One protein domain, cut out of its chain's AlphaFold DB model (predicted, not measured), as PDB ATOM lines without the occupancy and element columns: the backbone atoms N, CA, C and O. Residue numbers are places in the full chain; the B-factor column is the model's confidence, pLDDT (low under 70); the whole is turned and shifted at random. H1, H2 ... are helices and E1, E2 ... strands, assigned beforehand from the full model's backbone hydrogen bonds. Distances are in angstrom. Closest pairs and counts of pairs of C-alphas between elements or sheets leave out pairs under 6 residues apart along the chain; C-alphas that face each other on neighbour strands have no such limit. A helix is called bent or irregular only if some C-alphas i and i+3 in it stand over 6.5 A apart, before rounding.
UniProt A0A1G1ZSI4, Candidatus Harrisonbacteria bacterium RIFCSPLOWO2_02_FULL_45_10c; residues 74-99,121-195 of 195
ATOM      1  N   SER A  74       8.502 -54.846 -86.652       98.56
ATOM      2  CA  SER A  74       9.296 -56.026 -86.991       98.56
ATOM      3  C   SER A  74      10.534 -55.662 -87.810       98.56
ATOM      4  O   SER A  74      10.620 -54.595 -88.426       98.56
ATOM      5  N   TYR A  75      11.500 -56.581 -87.862       98.56
ATOM      6  CA  TYR A  75      12.646 -56.485 -88.760       98.56
ATOM      7  C   TYR A  75      12.311 -57.123 -90.120       98.56
ATOM      8  O   TYR A  75      12.607 -58.296 -90.372       98.56
ATOM      9  N   LEU A  76      11.651 -56.358 -90.995       98.69
ATOM     10  CA  LEU A  76      11.198 -56.829 -92.307       98.69
ATOM     11  C   LEU A  76      12.342 -57.436 -93.153       98.69
ATOM     12  O   LEU A  76      13.466 -56.928 -93.124       98.69
ATOM     13  N   PRO A  77      12.082 -58.512 -93.922       98.31
ATOM     14  CA  PRO A  77      10.760 -59.063 -94.251       98.31
ATOM     15  C   PRO A  77      10.180 -60.056 -93.224       98.31
ATOM     16  O   PRO A  77       9.198 -60.728 -93.534       98.31
ATOM     17  N   TRP A  78      10.771 -60.213 -92.036       98.56
ATOM     18  CA  TRP A  78      10.240 -61.111 -91.003       98.56
ATOM     19  C   TRP A  78       9.019 -60.519 -90.300       98.56
ATOM     20  O   TRP A  78       8.982 -59.321 -90.028       98.56
ATOM     21  N   ASN A  79       8.050 -61.373 -89.970       98.25
ATOM     22  CA  ASN A  79       6.830 -61.043 -89.230       98.25
ATOM     23  C   ASN A  79       6.042 -59.879 -89.852       98.25
ATOM     24  O   ASN A  79       5.756 -58.873 -89.199       98.25
ATOM     25  N   ARG A  80       5.740 -59.980 -91.149       98.19
ATOM     26  CA  ARG A  80       4.757 -59.097 -91.795       98.19
ATOM     27  C   ARG A  80       3.353 -59.383 -91.262       98.19
ATOM     28  O   ARG A  80       3.047 -60.530 -90.940       98.19
ATOM     29  N   GLY A  81       2.481 -58.381 -91.280       96.31
ATOM     30  CA  GLY A  81       1.094 -58.540 -90.861       96.31
ATOM     31  C   GLY A  81       0.921 -58.448 -89.347       96.31
ATOM     32  O   GLY A  81       1.402 -57.514 -88.707       96.31
ATOM     33  N   ALA A  82       0.152 -59.375 -88.783       96.25
ATOM     34  CA  ALA A  82      -0.346 -59.284 -87.416       96.25
ATOM     35  C   ALA A  82       0.668 -59.755 -86.363       96.25
ATOM     36  O   ALA A  82       1.498 -60.621 -86.621       96.25
ATOM     37  N   ASP A  83       0.550 -59.206 -85.150       96.00
ATOM     38  CA  ASP A  83       1.261 -59.647 -83.939       96.00
ATOM     39  C   ASP A  83       2.791 -59.864 -84.078       96.00
ATOM     40  O   ASP A  83       3.329 -60.825 -83.516       96.00
ATOM     41  N   PRO A  84       3.542 -58.976 -84.761       97.69
ATOM     42  CA  PRO A  84       4.954 -59.200 -85.082       97.69
ATOM     43  C   PRO A  84       5.852 -59.463 -83.870       97.69
ATOM     44  O   PRO A  84       6.772 -60.275 -83.959       97.69
ATOM     45  N   ASN A  85       5.582 -58.810 -82.732       97.12
ATOM     46  CA  ASN A  85       6.339 -59.031 -81.501       97.12
ATOM     47  C   ASN A  85       6.247 -60.502 -81.062       97.12
ATOM     48  O   ASN A  85       7.267 -61.175 -80.909       97.12
ATOM     49  N   PHE A  86       5.022 -61.025 -80.960       95.75
ATOM     50  CA  PHE A  86       4.754 -62.403 -80.553       95.75
ATOM     51  C   PHE A  86       5.432 -63.415 -81.483       95.75
ATOM     52  O   PHE A  86       6.186 -64.265 -81.009       95.75
ATOM     53  N   TRP A  87       5.222 -63.286 -82.796       96.75
ATOM     54  CA  TRP A  87       5.795 -64.210 -83.779       96.75
ATOM     55  C   TRP A  87       7.317 -64.192 -83.772       96.75
ATOM     56  O   TRP A  87       7.945 -65.249 -83.806       96.75
ATOM     57  N   SER A  88       7.925 -63.017 -83.603       96.69
ATOM     58  CA  SER A  88       9.382 -62.912 -83.561       96.69
ATOM     59  C   SER A  88      10.009 -63.677 -82.387       96.69
ATOM     60  O   SER A  88      11.130 -64.193 -82.494       96.69
ATOM     61  N   HIS A  89       9.292 -63.770 -81.263       94.75
ATOM     62  CA  HIS A  89       9.695 -64.566 -80.108       94.75
ATOM     63  C   HIS A  89       9.401 -66.050 -80.323       94.75
ATOM     64  O   HIS A  89      10.310 -66.861 -80.158       94.75
ATOM     65  N   LEU A  90       8.186 -66.394 -80.761       93.50
ATOM     66  CA  LEU A  90       7.763 -67.779 -80.970       93.50
ATOM     67  C   LEU A  90       8.608 -68.500 -82.035       93.50
ATOM     68  O   LEU A  90       9.097 -69.602 -81.805       93.50
ATOM     69  N   GLU A  91       8.828 -67.867 -83.184       94.62
ATOM     70  CA  GLU A  91       9.571 -68.440 -84.315       94.62
ATOM     71  C   GLU A  91      11.081 -68.182 -84.219       94.62
ATOM     72  O   GLU A  91      11.879 -68.759 -84.957       94.62
ATOM     73  N   GLY A  92      11.510 -67.315 -83.298       94.19
ATOM     74  CA  GLY A  92      12.923 -67.002 -83.115       94.19
ATOM     75  C   GLY A  92      13.560 -66.219 -84.261       94.19
ATOM     76  O   GLY A  92      14.767 -66.330 -84.472       94.19
ATOM     77  N   THR A  93      12.774 -65.436 -84.996       96.19
ATOM     78  CA  THR A  93      13.258 -64.608 -86.106       96.19
ATOM     79  C   THR A  93      14.033 -63.381 -85.596       96.19
ATOM     80  O   THR A  93      13.956 -63.044 -84.402       96.19
ATOM     81  N   PRO A  94      14.722 -62.641 -86.493       97.56
ATOM     82  CA  PRO A  94      15.222 -61.304 -86.191       97.56
ATOM     83  C   PRO A  94      14.125 -60.398 -85.620       97.56
ATOM     84  O   PRO A  94      12.970 -60.457 -86.051       97.56
ATOM     85  N   LYS A  95      14.507 -59.570 -84.647       98.06
ATOM     86  CA  LYS A  95      13.616 -58.674 -83.905       98.06
ATOM     87  C   LYS A  95      14.109 -57.254 -84.061       98.06
ATOM     88  O   LYS A  95      15.313 -57.003 -84.051       98.06
ATOM     89  N   GLY A  96      13.182 -56.337 -84.243       98.56
ATOM     90  CA  GLY A  96      13.528 -54.981 -84.596       98.56
ATOM     91  C   GLY A  96      12.338 -54.237 -85.146       98.56
ATOM     92  O   GLY A  96      11.207 -54.697 -85.046       98.56
ATOM     93  N   VAL A  97      12.616 -53.093 -85.741       98.88
ATOM     94  CA  VAL A  97      11.610 -52.163 -86.236       98.88
ATOM     95  C   VAL A  97      11.952 -51.747 -87.655       98.88
ATOM     96  O   VAL A  97      13.125 -51.696 -88.032       98.88
ATOM     97  N   THR A  98      10.930 -51.437 -88.446       98.94
ATOM     98  CA  THR A  98      11.072 -51.025 -89.838       98.94
ATOM     99  C   THR A  98      10.142 -49.864 -90.154       98.94
ATOM    100  O   THR A  98       8.945 -49.918 -89.889       98.94
ATOM    101  N   ILE A  99      10.686 -48.842 -90.809       98.94
ATOM    102  CA  ILE A  99       9.909 -47.798 -91.473       98.94
ATOM    103  C   ILE A  99      10.007 -48.049 -92.972       98.94
ATOM    104  O   ILE A  99      11.112 -48.110 -93.524       98.94
ATOM    105  N   GLU A 121      16.016 -62.498 -71.530       82.88
ATOM    106  CA  GLU A 121      15.096 -63.588 -71.164       82.88
ATOM    107  C   GLU A 121      14.063 -63.177 -70.102       82.88
ATOM    108  O   GLU A 121      13.016 -63.806 -69.989       82.88
ATOM    109  N   LYS A 122      14.341 -62.098 -69.355       88.19
ATOM    110  CA  LYS A 122      13.452 -61.535 -68.327       88.19
ATOM    111  C   LYS A 122      12.390 -60.598 -68.895       88.19
ATOM    112  O   LYS A 122      11.515 -60.162 -68.152       88.19
ATOM    113  N   ASP A 123      12.494 -60.234 -70.172       94.88
ATOM    114  CA  ASP A 123      11.476 -59.416 -70.813       94.88
ATOM    115  C   ASP A 123      10.172 -60.207 -70.975       94.88
ATOM    116  O   ASP A 123      10.174 -61.423 -71.175       94.88
ATOM    117  N   THR A 124       9.050 -59.499 -70.915       95.88
ATOM    118  CA  THR A 124       7.721 -60.038 -71.212       95.88
ATOM    119  C   THR A 124       7.279 -59.599 -72.603       95.88
ATOM    120  O   THR A 124       7.903 -58.733 -73.226       95.88
ATOM    121  N   LEU A 125       6.175 -60.149 -73.110       94.81
ATOM    122  CA  LEU A 125       5.548 -59.630 -74.334       94.81
ATOM    123  C   LEU A 125       5.189 -58.140 -74.220       94.81
ATOM    124  O   LEU A 125       5.269 -57.416 -75.210       94.81
ATOM    125  N   LYS A 126       4.836 -57.669 -73.022       95.69
ATOM    126  CA  LYS A 126       4.567 -56.259 -72.739       95.69
ATOM    127  C   LYS A 126       5.836 -55.410 -72.805       95.69
ATOM    128  O   LYS A 126       5.879 -54.462 -73.585       95.69
ATOM    129  N   SER A 127       6.880 -55.759 -72.046       96.81
ATOM    130  CA  SER A 127       8.108 -54.947 -72.011       96.81
ATOM    131  C   SER A 127       8.839 -54.952 -73.356       96.81
ATOM    132  O   SER A 127       9.423 -53.945 -73.757       96.81
ATOM    133  N   SER A 128       8.776 -56.061 -74.098       97.19
ATOM    134  CA  SER A 128       9.317 -56.129 -75.460       97.19
ATOM    135  C   SER A 128       8.542 -55.263 -76.449       97.19
ATOM    136  O   SER A 128       9.157 -54.550 -77.241       97.19
ATOM    137  N   TYR A 129       7.210 -55.256 -76.369       96.88
ATOM    138  CA  TYR A 129       6.363 -54.377 -77.173       96.88
ATOM    139  C   TYR A 129       6.678 -52.897 -76.912       96.88
ATOM    140  O   TYR A 129       6.891 -52.134 -77.855       96.88
ATOM    141  N   GLU A 130       6.805 -52.502 -75.643       96.94
ATOM    142  CA  GLU A 130       7.203 -51.145 -75.247       96.94
ATOM    143  C   GLU A 130       8.586 -50.771 -75.815       96.94
ATOM    144  O   GLU A 130       8.742 -49.717 -76.436       96.94
ATOM    145  N   LYS A 131       9.583 -51.660 -75.697       98.19
ATOM    146  CA  LYS A 131      10.929 -51.460 -76.268       98.19
ATOM    147  C   LYS A 131      10.913 -51.279 -77.787       98.19
ATOM    148  O   LYS A 131      11.602 -50.396 -78.296       98.19
ATOM    149  N   LEU A 132      10.127 -52.077 -78.514       98.50
ATOM    150  CA  LEU A 132       9.973 -51.931 -79.966       98.50
ATOM    151  C   LEU A 132       9.373 -50.571 -80.324       98.50
ATOM    152  O   LEU A 132       9.847 -49.901 -81.240       98.50
ATOM    153  N   HIS A 133       8.358 -50.127 -79.588       98.19
ATOM    154  CA  HIS A 133       7.732 -48.844 -79.864       98.19
ATOM    155  C   HIS A 133       8.634 -47.647 -79.532       98.19
ATOM    156  O   HIS A 133       8.627 -46.655 -80.268       98.19
ATOM    157  N   ILE A 134       9.455 -47.735 -78.486       98.19
ATOM    158  CA  ILE A 134      10.505 -46.742 -78.222       98.19
ATOM    159  C   ILE A 134      11.494 -46.715 -79.396       98.19
ATOM    160  O   ILE A 134      11.730 -45.656 -79.979       98.19
ATOM    161  N   ALA A 135      12.004 -47.879 -79.812       98.75
ATOM    162  CA  ALA A 135      12.972 -47.979 -80.902       98.75
ATOM    163  C   ALA A 135      12.435 -47.412 -82.226       98.75
ATOM    164  O   ALA A 135      13.134 -46.661 -82.908       98.75
ATOM    165  N   ILE A 136      11.179 -47.703 -82.593       98.81
ATOM    166  CA  ILE A 136      10.615 -47.199 -83.854       98.81
ATOM    167  C   ILE A 136      10.382 -45.686 -83.832       98.81
ATOM    168  O   ILE A 136      10.542 -45.037 -84.866       98.81
ATOM    169  N   ARG A 137      10.061 -45.103 -82.667       98.31
ATOM    170  CA  ARG A 137       9.959 -43.645 -82.517       98.31
ATOM    171  C   ARG A 137      11.316 -42.975 -82.665       98.31
ATOM    172  O   ARG A 137      11.417 -41.989 -83.390       98.31
ATOM    173  N   GLU A 138      12.358 -43.512 -82.040       98.62
ATOM    174  CA  GLU A 138      13.713 -42.968 -82.185       98.62
ATOM    175  C   GLU A 138      14.227 -43.102 -83.626       98.62
ATOM    176  O   GLU A 138      14.748 -42.138 -84.200       98.62
ATOM    177  N   LEU A 139      13.973 -44.244 -84.273       98.81
ATOM    178  CA  LEU A 139      14.269 -44.436 -85.691       98.81
ATOM    179  C   LEU A 139      13.502 -43.439 -86.574       98.81
ATOM    180  O   LEU A 139      14.082 -42.868 -87.502       98.81
ATOM    181  N   PHE A 140      12.221 -43.190 -86.284       98.81
ATOM    182  CA  PHE A 140      11.417 -42.202 -87.003       98.81
ATOM    183  C   PHE A 140      12.012 -40.802 -86.874       98.81
ATOM    184  O   PHE A 140      12.268 -40.165 -87.893       98.81
ATOM    185  N   LYS A 141      12.307 -40.345 -85.650       98.56
ATOM    186  CA  LYS A 141      12.915 -39.026 -85.396       98.56
ATOM    187  C   LYS A 141      14.223 -38.849 -86.169       98.56
ATOM    188  O   LYS A 141      14.448 -37.811 -86.788       98.56
ATOM    189  N   LYS A 142      15.064 -39.888 -86.197       98.69
ATOM    190  CA  LYS A 142      16.328 -39.905 -86.950       98.69
ATOM    191  C   LYS A 142      16.124 -39.784 -88.464       98.69
ATOM    192  O   LYS A 142      16.940 -39.167 -89.149       98.69
ATOM    193  N   LEU A 143      15.073 -40.400 -89.004       98.62
ATOM    194  CA  LEU A 143      14.798 -40.427 -90.444       98.62
ATOM    195  C   LEU A 143      13.909 -39.272 -90.914       98.62
ATOM    196  O   LEU A 143      13.915 -38.962 -92.108       98.62
ATOM    197  N   TRP A 144      13.199 -38.609 -89.998       98.38
ATOM    198  CA  TRP A 144      12.237 -37.555 -90.303       98.38
ATOM    199  C   TRP A 144      12.800 -36.441 -91.197       98.38
ATOM    200  O   TRP A 144      12.152 -36.131 -92.195       98.38
ATOM    201  N   PRO A 145      14.024 -35.908 -90.989       98.00
ATOM    202  CA  PRO A 145      14.580 -34.888 -91.883       98.00
ATOM    203  C   PRO A 145      14.691 -35.334 -93.353       98.00
ATOM    204  O   PRO A 145      14.458 -34.542 -94.267       98.00
ATOM    205  N   LYS A 146      15.009 -36.613 -93.603       98.31
ATOM    206  CA  LYS A 146      15.084 -37.176 -94.964       98.31
ATOM    207  C   LYS A 146      13.700 -37.453 -95.540       98.31
ATOM    208  O   LYS A 146      13.484 -37.219 -96.723       98.31
ATOM    209  N   ILE A 147      12.767 -37.925 -94.713       98.38
ATOM    210  CA  ILE A 147      11.369 -38.145 -95.110       98.38
ATOM    211  C   ILE A 147      10.734 -36.812 -95.519       98.38
ATOM    212  O   ILE A 147      10.244 -36.687 -96.639       98.38
ATOM    213  N   LYS A 148      10.839 -35.795 -94.657       96.88
ATOM    214  CA  LYS A 148      10.286 -34.453 -94.867       96.88
ATOM    215  C   LYS A 148      10.812 -33.774 -96.134       96.88
ATOM    216  O   LYS A 148      10.073 -33.061 -96.800       96.88
ATOM    217  N   SER A 149      12.087 -33.982 -96.461       97.31
ATOM    218  CA  SER A 149      12.731 -33.394 -97.645       97.31
ATOM    219  C   SER A 149      12.554 -34.213 -98.929       97.31
ATOM    220  O   SER A 149      13.114 -33.841 -99.958       97.31
ATOM    221  N   GLY A 150      11.814 -35.330 -98.892       97.44
ATOM    222  CA  GLY A 150      11.630 -36.216-100.048       97.44
ATOM    223  C   GLY A 150      12.876 -37.026-100.432       97.44
ATOM    224  O   GLY A 150      12.938 -37.584-101.521       97.44
ATOM    225  N   GLN A 151      13.869 -37.112 -99.543       98.12
ATOM    226  CA  GLN A 151      15.154 -37.797 -99.754       98.12
ATOM    227  C   GLN A 151      15.247 -39.137 -99.006       98.12
ATOM    228  O   GLN A 151      16.331 -39.704 -98.833       98.12
ATOM    229  N   ALA A 152      14.122 -39.642 -98.503       98.06
ATOM    230  CA  ALA A 152      14.062 -40.947 -97.866       98.06
ATOM    231  C   ALA A 152      14.456 -42.055 -98.868       98.06
ATOM    232  O   ALA A 152      13.971 -42.072-100.002       98.06
ATOM    233  N   PRO A 153      15.352 -42.982 -98.485       97.62
ATOM    234  CA  PRO A 153      15.785 -44.046 -99.381       97.62
ATOM    235  C   PRO A 153      14.645 -45.028 -99.671       97.62
ATOM    236  O   PRO A 153      13.786 -45.276 -98.829       97.62
ATOM    237  N   ARG A 154      14.698 -45.650-100.852       98.19
ATOM    238  CA  ARG A 154      13.797 -46.729-101.276       98.19
ATOM    239  C   ARG A 154      14.599 -48.002-101.500       98.19
ATOM    240  O   ARG A 154      15.185 -48.204-102.561       98.19
ATOM    241  N   ARG A 155      14.699 -48.839-100.466       98.31
ATOM    242  CA  ARG A 155      15.443 -50.105-100.530       98.31
ATOM    243  C   ARG A 155      14.478 -51.279-100.603       98.31
ATOM    244  O   ARG A 155      13.741 -51.517 -99.654       98.31
ATOM    245  N   LYS A 156      14.527 -52.052-101.690       98.06
ATOM    246  CA  LYS A 156      13.734 -53.283-101.804       98.06
ATOM    247  C   LYS A 156      14.047 -54.236-100.651       98.06
ATOM    248  O   LYS A 156      15.220 -54.457-100.335       98.06
ATOM    249  N   GLN A 157      13.006 -54.827-100.070       97.81
ATOM    250  CA  GLN A 157      13.163 -55.899 -99.088       97.81
ATOM    251  C   GLN A 157      13.870 -57.105 -99.726       97.81
ATOM    252  O   GLN A 157      13.696 -57.382-100.916       97.81
ATOM    253  N   ARG A 158      14.685 -57.827 -98.946       93.88
ATOM    254  CA  ARG A 158      15.436 -59.008 -99.403       93.88
ATOM    255  C   ARG A 158      15.167 -60.203 -98.496       93.88
ATOM    256  O   ARG A 158      15.151 -60.056 -97.281       93.88
ATOM    257  N   GLY A 159      15.042 -61.387 -99.093       92.88
ATOM    258  CA  GLY A 159      14.727 -62.633 -98.387       92.88
ATOM    259  C   GLY A 159      13.227 -62.946 -98.369       92.88
ATOM    260  O   GLY A 159      12.403 -62.108 -98.726       92.88
ATOM    261  N   LYS A 160      12.873 -64.181 -97.987       88.94
ATOM    262  CA  LYS A 160      11.471 -64.640 -97.959       88.94
ATOM    263  C   LYS A 160      10.683 -64.022 -96.796       88.94
ATOM    264  O   LYS A 160       9.563 -63.546 -97.004       88.94
ATOM    265  N   GLY A 161      11.299 -63.983 -95.612       95.69
ATOM    266  CA  GLY A 161      10.653 -63.536 -94.378       95.69
ATOM    267  C   GLY A 161       9.498 -64.445 -93.946       95.69
ATOM    268  O   GLY A 161       9.384 -65.571 -94.431       95.69
ATOM    269  N   THR A 162       8.635 -63.930 -93.072       98.19
ATOM    270  CA  THR A 162       7.411 -64.593 -92.582       98.19
ATOM    271  C   THR A 162       6.235 -63.622 -92.641       98.19
ATOM    272  O   THR A 162       6.419 -62.409 -92.780       98.19
ATOM    273  N   PHE A 163       5.016 -64.152 -92.630       97.56
ATOM    274  CA  PHE A 163       3.780 -63.379 -92.695       97.56
ATOM    275  C   PHE A 163       2.704 -64.093 -91.891       97.56
ATOM    276  O   PHE A 163       2.547 -65.305 -92.048       97.56
ATOM    277  N   HIS A 164       1.949 -63.330 -91.104       98.06
ATOM    278  CA  HIS A 164       0.939 -63.872 -90.206       98.06
ATOM    279  C   HIS A 164      -0.337 -63.032 -90.233       98.06
ATOM    280  O   HIS A 164      -0.312 -61.799 -90.288       98.06
ATOM    281  N   LEU A 165      -1.471 -63.716 -90.177       96.25
ATOM    282  CA  LEU A 165      -2.796 -63.148 -89.973       96.25
ATOM    283  C   LEU A 165      -3.169 -63.222 -88.489       96.25
ATOM    284  O   LEU A 165      -2.654 -64.050 -87.745       96.25
ATOM    285  N   VAL A 166      -4.137 -62.404 -88.067       93.75
ATOM    286  CA  VAL A 166      -4.622 -62.383 -86.670       93.75
ATOM    287  C   VAL A 166      -5.050 -63.780 -86.194       93.75
ATOM    288  O   VAL A 166      -4.701 -64.198 -85.094       93.75
ATOM    289  N   LYS A 167      -5.752 -64.532 -87.054       94.62
ATOM    290  CA  LYS A 167      -6.232 -65.892 -86.759       94.62
ATOM    291  C   LYS A 167      -5.112 -66.915 -86.547       94.62
ATOM    292  O   LYS A 167      -5.328 -67.926 -85.891       94.62
ATOM    293  N   ASP A 168      -3.911 -66.666 -87.069       94.81
ATOM    294  CA  ASP A 168      -2.815 -67.637 -86.991       94.81
ATOM    295  C   ASP A 168      -2.321 -67.793 -85.543       94.81
ATOM    296  O   ASP A 168      -1.688 -68.787 -85.202       94.81
ATOM    297  N   LYS A 169      -2.649 -66.829 -84.671       92.25
ATOM    298  CA  LYS A 169      -2.327 -66.845 -83.241       92.25
ATOM    299  C   LYS A 169      -3.284 -67.709 -82.413       92.25
ATOM    300  O   LYS A 169      -2.934 -68.074 -81.293       92.25
ATOM    301  N   GLU A 170      -4.463 -68.053 -82.940       91.44
ATOM    302  CA  GLU A 170      -5.502 -68.814 -82.224       91.44
ATOM    303  C   GLU A 170      -4.989 -70.127 -81.601       91.44
ATOM    304  O   GLU A 170      -5.257 -70.349 -80.417       91.44
ATOM    305  N   PRO A 171      -4.185 -70.959 -82.299       91.06
ATOM    306  CA  PRO A 171      -3.665 -72.208 -81.736       91.06
ATOM    307  C   PRO A 171      -2.692 -72.018 -80.565       91.06
ATOM    308  O   PRO A 171      -2.402 -72.979 -79.861       91.06
ATOM    309  N   PHE A 172      -2.177 -70.800 -80.365       89.06
ATOM    310  CA  PHE A 172      -1.153 -70.479 -79.369       89.06
ATOM    311  C   PHE A 172      -1.682 -69.617 -78.218       89.06
ATOM    312  O   PHE A 172      -0.908 -69.189 -77.361       89.06
ATOM    313  N   LEU A 173      -2.990 -69.340 -78.166       85.81
ATOM    314  CA  LEU A 173      -3.581 -68.520 -77.101       85.81
ATOM    315  C   LEU A 173      -3.423 -69.153 -75.711       85.81
ATOM    316  O   LEU A 173      -3.343 -68.433 -74.718       85.81
ATOM    317  N   ASN A 174      -3.305 -70.478 -75.637       85.50
ATOM    318  CA  ASN A 174      -2.990 -71.207 -74.407       85.50
ATOM    319  C   ASN A 174      -1.598 -70.867 -73.847       85.50
ATOM    320  O   ASN A 174      -1.397 -70.945 -72.639       85.50
ATOM    321  N   LEU A 175      -0.649 -70.443 -74.690       81.81
ATOM    322  CA  LEU A 175       0.654 -69.952 -74.227       81.81
ATOM    323  C   LEU A 175       0.537 -68.599 -73.510       81.81
ATOM    324  O   LEU A 175       1.462 -68.193 -72.816       81.81
ATOM    325  N   LEU A 176      -0.588 -67.897 -73.686       81.31
ATOM    326  CA  LEU A 176      -0.840 -66.567 -73.136       81.31
ATOM    327  C   LEU A 176      -1.855 -66.578 -71.990       81.31
ATOM    328  O   LEU A 176      -1.955 -65.591 -71.275       81.31
ATOM    329  N   SER A 177      -2.650 -67.632 -71.813       64.50
ATOM    330  CA  SER A 177      -3.938 -67.535 -71.112       64.50
ATOM    331  C   SER A 177      -3.868 -67.220 -69.613       64.50
ATOM    332  O   SER A 177      -4.839 -66.691 -69.083       64.50
ATOM    333  N   GLU A 178      -2.749 -67.480 -68.927       71.69
ATOM    334  CA  GLU A 178      -2.613 -67.155 -67.493       71.69
ATOM    335  C   GLU A 178      -1.932 -65.809 -67.212       71.69
ATOM    336  O   GLU A 178      -2.231 -65.169 -66.206       71.69
ATOM    337  N   ARG A 179      -1.019 -65.357 -68.082       79.50
ATOM    338  CA  ARG A 179      -0.221 -64.131 -67.868       79.50
ATOM    339  C   ARG A 179      -0.473 -63.045 -68.912       79.50
ATOM    340  O   ARG A 179      -0.008 -61.922 -68.764       79.50
ATOM    341  N   GLY A 180      -1.198 -63.351 -69.981       86.69
ATOM    342  CA  GLY A 180      -1.469 -62.442 -71.090       86.69
ATOM    343  C   GLY A 180      -0.188 -61.824 -71.651       86.69
ATOM    344  O   GLY A 180       0.761 -62.522 -72.012       86.69
ATOM    345  N   TYR A 181      -0.146 -60.494 -71.695       84.88
ATOM    346  CA  TYR A 181       1.034 -59.741 -72.130       84.88
ATOM    347  C   TYR A 181       2.188 -59.756 -71.114       84.88
ATOM    348  O   TYR A 181       3.320 -59.457 -71.486       84.88
ATOM    349  N   ASP A 182       1.954 -60.171 -69.870       90.50
ATOM    350  CA  ASP A 182       3.008 -60.364 -68.868       90.50
ATOM    351  C   ASP A 182       3.696 -61.738 -68.998       90.50
ATOM    352  O   ASP A 182       4.543 -62.095 -68.181       90.50
ATOM    353  N   THR A 183       3.375 -62.511 -70.044       88.56
ATOM    354  CA  THR A 183       4.070 -63.764 -70.376       88.56
ATOM    355  C   THR A 183       5.560 -63.494 -70.628       88.56
ATOM    356  O   THR A 183       5.881 -62.708 -71.530       88.56
ATOM    357  N   PRO A 184       6.477 -64.132 -69.872       89.88
ATOM    358  CA  PRO A 184       7.912 -64.038 -70.112       89.88
ATOM    359  C   PRO A 184       8.299 -64.580 -71.489       89.88
ATOM    360  O   PRO A 184       7.812 -65.621 -71.933       89.88
ATOM    361  N   ILE A 185       9.239 -63.914 -72.152       89.75
ATOM    362  CA  ILE A 185       9.765 -64.349 -73.452       89.75
ATOM    363  C   ILE A 185      10.441 -65.719 -73.360       89.75
ATOM    364  O   ILE A 185      10.405 -66.490 -74.323       89.75
ATOM    365  N   GLU A 186      11.030 -66.057 -72.210       86.44
ATOM    366  CA  GLU A 186      11.598 -67.385 -71.985       86.44
ATOM    367  C   GLU A 186      10.579 -68.522 -72.165       86.44
ATOM    368  O   GLU A 186      10.949 -69.586 -72.661       86.44
ATOM    369  N   ASP A 187       9.303 -68.302 -71.841       85.25
ATOM    370  CA  ASP A 187       8.273 -69.341 -71.915       85.25
ATOM    371  C   ASP A 187       7.892 -69.624 -73.378       85.25
ATOM    372  O   ASP A 187       7.784 -70.784 -73.784       85.25
ATOM    373  N   LEU A 188       7.845 -68.583 -74.215       83.38
ATOM    374  CA  LEU A 188       7.704 -68.727 -75.670       83.38
ATOM    375  C   LEU A 188       8.927 -69.419 -76.292       83.38
ATOM    376  O   LEU A 188       8.797 -70.281 -77.162       83.38
ATOM    377  N   ASN A 189      10.129 -69.091 -75.810       77.56
ATOM    378  CA  ASN A 189      11.364 -69.711 -76.285       77.56
ATOM    379  C   ASN A 189      11.455 -71.204 -75.928       77.56
ATOM    380  O   ASN A 189      12.056 -71.966 -76.692       77.56
ATOM    381  N   LYS A 190      10.906 -71.622 -74.776       77.12
ATOM    382  CA  LYS A 190      10.843 -73.032 -74.358       77.12
ATOM    383  C   LYS A 190       9.943 -73.833 -75.295       77.12
ATOM    384  O   LYS A 190      10.395 -74.865 -75.778       77.12
ATOM    385  N   PHE A 191       8.757 -73.313 -75.629       75.19
ATOM    386  CA  PHE A 191       7.843 -73.954 -76.583       75.19
ATOM    387  C   PHE A 191       8.533 -74.265 -77.918       75.19
ATOM    388  O   PHE A 191       8.485 -75.396 -78.392       75.19
ATOM    389  N   ARG A 192       9.276 -73.296 -78.470       74.19
ATOM    390  CA  ARG A 192      10.053 -73.471 -79.708       74.19
ATOM    391  C   ARG A 192      11.097 -74.593 -79.627       74.19
ATOM    392  O   ARG A 192      11.391 -75.213 -80.635       74.19
ATOM    393  N   LYS A 193      11.712 -74.824 -78.461       65.19
ATOM    394  CA  LYS A 193      12.725 -75.885 -78.293       65.19
ATOM    395  C   LYS A 193      12.108 -77.285 -78.197       65.19
ATOM    396  O   LYS A 193      12.836 -78.260 -78.348       65.19
ATOM    397  N   THR A 194      10.820 -77.377 -77.877       58.69
ATOM    398  CA  THR A 194      10.101 -78.639 -77.640       58.69
ATOM    399  C   THR A 194       9.150 -79.041 -78.768       58.69
ATOM    400  O   THR A 194       8.637 -80.157 -78.729       58.69
ATOM    401  N   ALA A 195       8.899 -78.142 -79.723       56.34
ATOM    402  CA  ALA A 195       8.097 -78.363 -80.927       56.34
ATOM    403  C   ALA A 195       8.994 -78.743 -82.113       56.34
ATOM    404  O   ALA A 195       8.542 -79.569 -82.938       56.34
TER     405      ALA A 195
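What this domain is: This is residues 74 to 99 and 121 to 195 of the 195 residues of a protein of Candidatus Harrisonbacteria bacterium RIFCSPLOWO2_02_FULL_45_10c (UniProt A0A1G1ZSI4). One long helix, H2, makes one side of an elongated shape; the short helices H1, H3 and H4 gather at the end where H2 begins, while residues 145 to 150 stick out at the other. Strand E1 lies beside H2, and the long link of residues 149 to 165 folds back towards H3. The printed part has 101 residues, in the order H1, E1, H2, H3, H4, and is mostly helix. It is only just loose, close to compact, with a radius of gyration of the C-alphas of 15.4 A and spans of 47 by 27 by 22 A.

Where its parts are: Find C-alpha 84 at (4.954, -59.200, -85.082), where H1 begins, residues 84 to 90. E1 follows at residues 96 to 99 and pairs with no named strand. H2, residues 125 to 148, runs 32.8 A from (5.548, -59.630, -74.334); it is irregular, C-alphas 142 and 145 being 7.2 A apart, with a kink of 45 degrees near residue 142. H3, residues 166 to 175, 15.5 A, is irregular too, C-alphas 171 and 174 being 7.4 A apart. H4, residues 185 to 194, 14.9 A, ends at (10.101, -78.639, -77.640).

How they stand to each other: Look first at H1, which touches H2 at residues 125 to 129 alone, closest at the C-alphas of Asn 85 and Tyr 129, 6.4 A. H1 also touches H4 at a steep tilt of 49 degrees, the same way, closest at the C-alphas of Leu 90 and Leu 188, 5.4 A. The closest C-alphas of E1 and H2 are those of Val 97 and Ile 136, 5.6 A. H3 and H4 are close but not clearly touching, closest at the C-alphas of Leu 175 and Leu 188, 7.3 A; H1 and H3 are apart. Every O i to N i+4 pair is within hydrogen-bond range in H1 and H4, 18 of 20 in H2, and 1 of 6 in H3, where 5 of 7 O i to N i+3 pairs are.

The domain as a whole: The farthest C-alphas, of Ser 149 and Thr 194, are 49.5 A apart. Residues 100 to 120 are not printed, and C-alphas 99 and 121 are 26.2 A apart across this cut. The link from H2 to H3 is long; within it residues 163 to 164 pair, parallel, with residues 80 to 81. Confidence is under 70 at residue 177 and residues 193 to 195.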